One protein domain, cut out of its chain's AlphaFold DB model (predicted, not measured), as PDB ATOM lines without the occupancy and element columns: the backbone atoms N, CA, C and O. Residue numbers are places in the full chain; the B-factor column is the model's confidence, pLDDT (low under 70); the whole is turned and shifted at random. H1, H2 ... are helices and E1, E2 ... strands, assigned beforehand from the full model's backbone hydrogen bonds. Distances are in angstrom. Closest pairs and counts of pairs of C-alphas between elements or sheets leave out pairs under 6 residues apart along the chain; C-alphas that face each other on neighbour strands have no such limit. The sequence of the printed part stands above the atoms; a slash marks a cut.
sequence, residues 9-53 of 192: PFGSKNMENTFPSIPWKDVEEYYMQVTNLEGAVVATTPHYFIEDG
ATOM      1  N   PRO A   9     145.575 155.123 143.471       75.44
ATOM      2  CA  PRO A   9     144.261 155.664 143.132       75.44
ATOM      3  C   PRO A   9     144.011 156.994 143.858       75.44
ATOM      4  O   PRO A   9     144.500 157.203 144.963       75.44
ATOM      5  N   PHE A  10     143.253 157.898 143.234       73.12
ATOM      6  CA  PHE A  10     142.953 159.230 143.771       73.12
ATOM      7  C   PHE A  10     141.441 159.448 143.898       73.12
ATOM      8  O   PHE A  10     140.680 158.972 143.058       73.12
ATOM      9  N   GLY A  11     141.008 160.205 144.907       74.44
ATOM     10  CA  GLY A  11     139.602 160.550 145.148       74.44
ATOM     11  C   GLY A  11     138.879 159.565 146.074       74.44
ATOM     12  O   GLY A  11     139.071 158.354 145.974       74.44
ATOM     13  N   SER A  12     138.015 160.084 146.951       79.12
ATOM     14  CA  SER A  12     137.297 159.311 147.978       79.12
ATOM     15  C   SER A  12     136.535 158.108 147.404       79.12
ATOM     16  O   SER A  12     136.693 156.997 147.900       79.12
ATOM     17  N   LYS A  13     135.821 158.286 146.283       79.69
ATOM     18  CA  LYS A  13     135.117 157.197 145.572       79.69
ATOM     19  C   LYS A  13     136.042 156.047 145.144       79.69
ATOM     20  O   LYS A  13     135.704 154.879 145.303       79.69
ATOM     21  N   ASN A  14     137.223 156.354 144.602       80.62
ATOM     22  CA  ASN A  14     138.174 155.325 144.155       80.62
ATOM     23  C   ASN A  14     138.862 154.631 145.338       80.62
ATOM     24  O   ASN A  14     139.296 153.481 145.239       80.62
ATOM     25  N   MET A  15     138.953 155.337 146.463       85.38
ATOM     26  CA  MET A  15     139.581 154.871 147.690       85.38
ATOM     27  C   MET A  15     138.655 153.998 148.539       85.38
ATOM     28  O   MET A  15     139.150 153.141 149.269       85.38
ATOM     29  N   GLU A  16     137.338 154.141 148.391       85.50
ATOM     30  CA  GLU A  16     136.320 153.370 149.115       85.50
ATOM     31  C   GLU A  16     136.518 151.853 148.968       85.50
ATOM     32  O   GLU A  16     136.472 151.117 149.951       85.50
ATOM     33  N   ASN A  17     136.878 151.387 147.768       86.12
ATOM     34  CA  ASN A  17     137.172 149.970 147.525       86.12
ATOM     35  C   ASN A  17     138.460 149.487 148.211       86.12
ATOM     36  O   ASN A  17     138.570 148.313 148.567       86.12
ATOM     37  N   THR A  18     139.449 150.369 148.364       89.06
ATOM     38  CA  THR A  18     140.756 150.025 148.952       89.06
ATOM     39  C   THR A  18     140.716 150.115 150.478       89.06
ATOM     40  O   THR A  18     141.351 149.319 151.167       89.06
ATOM     41  N   PHE A  19     139.926 151.050 151.011       90.88
ATOM     42  CA  PHE A  19     139.773 151.321 152.437       90.88
ATOM     43  C   PHE A  19     138.287 151.318 152.830       90.88
ATOM     44  O   PHE A  19     137.747 152.363 153.203       90.88
ATOM     45  N   PRO A  20     137.618 150.151 152.783       91.88
ATOM     46  CA  PRO A  20     136.170 150.050 152.997       91.88
ATOM     47  C   PRO A  20     135.740 150.333 154.441       91.88
ATOM     48  O   PRO A  20     134.558 150.491 154.722       91.88
ATOM     49  N   SER A  21     136.686 150.368 155.382       94.38
ATOM     50  CA  SER A  21     136.424 150.700 156.784       94.38
ATOM     51  C   SER A  21     136.401 152.201 157.064       94.38
ATOM     52  O   SER A  21     136.045 152.590 158.174       94.38
ATOM     53  N   ILE A  22     136.838 153.036 156.118       90.06
ATOM     54  CA  ILE A  22     136.859 154.489 156.285       90.06
ATOM     55  C   ILE A  22     135.495 155.038 155.845       90.06
ATOM     56  O   ILE A  22     135.092 154.794 154.705       90.06
ATOM     57  N   PRO A  23     134.778 155.781 156.704       88.50
ATOM     58  CA  PRO A  23     133.546 156.453 156.312       88.50
ATOM     59  C   PRO A  23     133.892 157.688 155.474       88.50
ATOM     60  O   PRO A  23     133.945 158.802 155.974       88.50
ATOM     61  N   TRP A  24     134.158 157.491 154.181       83.38
ATOM     62  CA  TRP A  24     134.665 158.532 153.273       83.38
ATOM     63  C   TRP A  24     133.771 159.773 153.118       83.38
ATOM     64  O   TRP A  24     134.252 160.773 152.601       83.38
ATOM     65  N   LYS A  25     132.510 159.708 153.563       82.31
ATOM     66  CA  LYS A  25     131.559 160.834 153.626       82.31
ATOM     67  C   LYS A  25     131.738 161.752 154.841       82.31
ATOM     68  O   LYS A  25     131.005 162.716 154.980       82.31
ATOM     69  N   ASP A  26     132.604 161.363 155.770       84.75
ATOM     70  CA  ASP A  26     132.889 162.113 156.995       84.75
ATOM     71  C   ASP A  26     134.369 162.547 157.034       84.75
ATOM     72  O   ASP A  26     134.879 162.971 158.071       84.75
ATOM     73  N   VAL A  27     135.103 162.369 155.929       84.56
ATOM     74  CA  VAL A  27     136.535 162.674 155.832       84.56
ATOM     75  C   VAL A  27     136.687 164.026 155.152       84.56
ATOM     76  O   VAL A  27     136.427 164.121 153.966       84.56
ATOM     77  N   GLU A  28     137.159 165.044 155.873       83.88
ATOM     78  CA  GLU A  28     137.396 166.394 155.322       83.88
ATOM     79  C   GLU A  28     138.716 166.495 154.542       83.88
ATOM     80  O   GLU A  28     138.835 167.232 153.568       83.88
ATOM     81  N   GLU A  29     139.737 165.749 154.958       88.69
ATOM     82  CA  GLU A  29     141.033 165.716 154.291       88.69
ATOM     83  C   GLU A  29     141.715 164.358 154.446       88.69
ATOM     84  O   GLU A  29     141.511 163.636 155.425       88.69
ATOM     85  N   TYR A  30     142.553 163.993 153.477       90.31
ATOM     86  CA  TYR A  30     143.368 162.788 153.555       90.31
ATOM     87  C   TYR A  30     144.677 162.924 152.778       90.31
ATOM     88  O   TYR A  30     144.799 163.674 151.812       90.31
ATOM     89  N   TYR A  31     145.662 162.129 153.174       92.81
ATOM     90  CA  TYR A  31     146.855 161.838 152.388       92.81
ATOM     91  C   TYR A  31     147.168 160.348 152.523       92.81
ATOM     92  O   TYR A  31     146.708 159.678 153.449       92.81
ATOM     93  N   MET A  32     147.943 159.811 151.590       90.75
ATOM     94  CA  MET A  32     148.353 158.414 151.601       90.75
ATOM     95  C   MET A  32     149.851 158.290 151.795       90.75
ATOM     96  O   MET A  32     150.631 159.068 151.245       90.75
ATOM     97  N   GLN A  33     150.241 157.243 152.515       93.12
ATOM     98  CA  GLN A  33     151.616 156.778 152.595       93.12
ATOM     99  C   GLN A  33     151.694 155.350 152.080       93.12
ATOM    100  O   GLN A  33     150.944 154.474 152.510       93.12
ATOM    101  N   VAL A  34     152.631 155.114 151.169       91.19
ATOM    102  CA  VAL A  34     153.012 153.767 150.756       91.19
ATOM    103  C   VAL A  34     154.177 153.351 151.634       91.19
ATOM    104  O   VAL A  34     155.174 154.071 151.711       91.19
ATOM    105  N   THR A  35     154.067 152.197 152.284       95.44
ATOM    106  CA  THR A  35     155.134 151.620 153.104       95.44
ATOM    107  C   THR A  35     155.677 150.341 152.476       95.44
ATOM    108  O   THR A  35     154.980 149.629 151.751       95.44
ATOM    109  N   ASN A  36     156.955 150.058 152.724       94.00
ATOM    110  CA  ASN A  36     157.545 148.768 152.391       94.00
ATOM    111  C   ASN A  36     157.170 147.710 153.457       94.00
ATOM    112  O   ASN A  36     156.502 148.006 154.447       94.00
ATOM    113  N   LEU A  37     157.629 146.467 153.278       94.44
ATOM    114  CA  LEU A  37     157.350 145.365 154.216       94.44
ATOM    115  C   LEU A  37     157.928 145.587 155.627       94.44
ATOM    116  O   LEU A  37     157.489 144.944 156.575       94.44
ATOM    117  N   GLU A  38     158.902 146.483 155.765       96.31
ATOM    118  CA  GLU A  38     159.540 146.850 157.035       96.31
ATOM    119  C   GLU A  38     158.839 148.045 157.706       96.31
ATOM    120  O   GLU A  38     159.226 148.454 158.799       96.31
ATOM    121  N   GLY A  39     157.814 148.616 157.064       93.12
ATOM    122  CA  GLY A  39     157.084 149.788 157.542       93.12
ATOM    123  C   GLY A  39     157.728 151.133 157.192       93.12
ATOM    124  O   GLY A  39     157.230 152.168 157.625       93.12
ATOM    125  N   ALA A  40     158.806 151.157 156.403       95.50
ATOM    126  CA  ALA A  40     159.420 152.401 155.948       95.50
ATOM    127  C   ALA A  40     158.587 153.045 154.830       95.50
ATOM    128  O   ALA A  40     158.196 152.371 153.874       95.50
ATOM    129  N   VAL A  41     158.335 154.352 154.933       94.81
ATOM    130  CA  VAL A  41     157.585 155.118 153.927       94.81
ATOM    131  C   VAL A  41     158.417 155.248 152.649       94.81
ATOM    132  O   VAL A  41     159.523 155.781 152.670       94.81
ATOM    133  N   VAL A  42     157.873 154.764 151.535       94.44
ATOM    134  CA  VAL A  42     158.482 154.816 150.195       94.44
ATOM    135  C   VAL A  42     157.890 155.925 149.326       94.44
ATOM    136  O   VAL A  42     158.572 156.416 148.431       94.44
ATOM    137  N   ALA A  43     156.647 156.334 149.582       89.56
ATOM    138  CA  ALA A  43     156.007 157.451 148.891       89.56
ATOM    139  C   ALA A  43     154.905 158.073 149.755       89.56
ATOM    140  O   ALA A  43     154.264 157.372 150.539       89.56
ATOM    141  N   THR A  44     154.656 159.364 149.546       90.69
ATOM    142  CA  THR A  44     153.569 160.112 150.186       90.69
ATOM    143  C   THR A  44     152.848 160.928 149.122       90.69
ATOM    144  O   THR A  44     153.501 161.542 148.275       90.69
ATOM    145  N   THR A  45     151.518 160.932 149.134       87.81
ATOM    146  CA  THR A  45     150.735 161.801 148.247       87.81
ATOM    147  C   THR A  45     150.622 163.213 148.824       87.81
ATOM    148  O   THR A  45     150.841 163.403 150.023       87.81
ATOM    149  N   PRO A  46     150.239 164.215 148.017       85.75
ATOM    150  CA  PRO A  46     149.776 165.491 148.549       85.75
ATOM    151  C   PRO A  46     148.604 165.312 149.526       85.75
ATOM    152  O   PRO A  46     147.920 164.282 149.506       85.75
ATOM    153  N   HIS A  47     148.374 166.332 150.352       86.12
ATOM    154  CA  HIS A  47     147.133 166.461 151.109       86.12
ATOM    155  C   HIS A  47     145.990 166.786 150.149       86.12
ATOM    156  O   HIS A  47     146.080 167.729 149.360       86.12
ATOM    157  N   TYR A  48     144.930 165.994 150.221       79.19
ATOM    158  CA  TYR A  48     143.691 166.202 149.492       79.19
ATOM    159  C   TYR A  48     142.626 166.678 150.466       79.19
ATOM    160  O   TYR A  48     142.400 166.029 151.482       79.19
ATOM    161  N   PHE A  49     141.947 167.765 150.122       79.75
ATOM    162  CA  PHE A  49     140.744 168.212 150.812       79.75
ATOM    163  C   PHE A  49     139.532 167.632 150.083       79.75
ATOM    164  O   PHE A  49     139.408 167.765 148.861       79.75
ATOM    165  N   ILE A  50     138.679 166.935 150.821       72.50
ATOM    166  CA  ILE A  50     137.360 166.511 150.373       72.50
ATOM    167  C   ILE A  50     136.421 167.628 150.815       72.50
ATOM    168  O   ILE A  50     136.026 167.719 151.974       72.50
ATOM    169  N   GLU A  51     136.095 168.519 149.885       63.41
ATOM    170  CA  GLU A  51     134.971 169.425 150.085       63.41
ATOM    171  C   GLU A  51     133.687 168.596 149.976       63.41
ATOM    172  O   GLU A  51     133.142 168.412 148.885       63.41
ATOM    173  N   ASP A  52     133.233 168.043 151.105       47.88
ATOM    174  CA  ASP A  52     131.874 167.531 151.201       47.88
ATOM    175  C   ASP A  52     130.915 168.706 151.020       47.88
ATOM    176  O   ASP A  52     130.958 169.718 151.728       47.88
ATOM    177  N   GLY A  53     130.086 168.580 149.987       47.34
ATOM    178  CA  GLY A  53     129.188 169.625 149.539       47.34
ATOM    179  C   GLY A  53     128.363 170.211 150.681       47.34
ATOM    180  O   GLY A  53     127.682 169.514 151.429       47.34
TER     181      GLY A  53
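AT A GLANCE: This is residues 9 to 53 of the 192 residues of an uncharacterized protein of Chitinophaga sancti (UniProt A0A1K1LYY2). With little regular structure, this is a narrow ribbon folded back on itself at the E1-E2 hairpin, with short helix H1 and a looping link toward its other end. Residues 29 to 30 pair with 48 to 49, antiparallel, farther along the ribbon. The printed part has 45 residues, with H1, E1 and E2 in chain order; the class is mixed, with 12 residues in named elements. It is only just loose, close to compact, radius of gyration of the C-alphas 11.6 A, and elongated, spanning 38 by 20 by 15 A.

IN THESE COORDINATES: H1, residues 12 to 16, begins at C-alpha 12 (137.297, 159.311, 147.978). E1 is residues 33 to 35. E2, residues 41 to 44, is 7.4 A long and ends at C-alpha 44 (153.569, 160.112, 150.186).

HOW THE PARTS SIT: In H1 every O i to N i+4 pair is within hydrogen-bond range. H1 and E2 are apart. E1 and E2 form an antiparallel hairpin at 161 degrees; N 34 and O 43 are 2.9 A apart, within hydrogen-bond range.

THE WHOLE: The farthest C-alphas, of Glu 38 and Gly 53, are 38.7 A apart. The printed part has no cut. The H1 to E1 link is long, 16 residues. Residues 51 to 53 are under pLDDT 70.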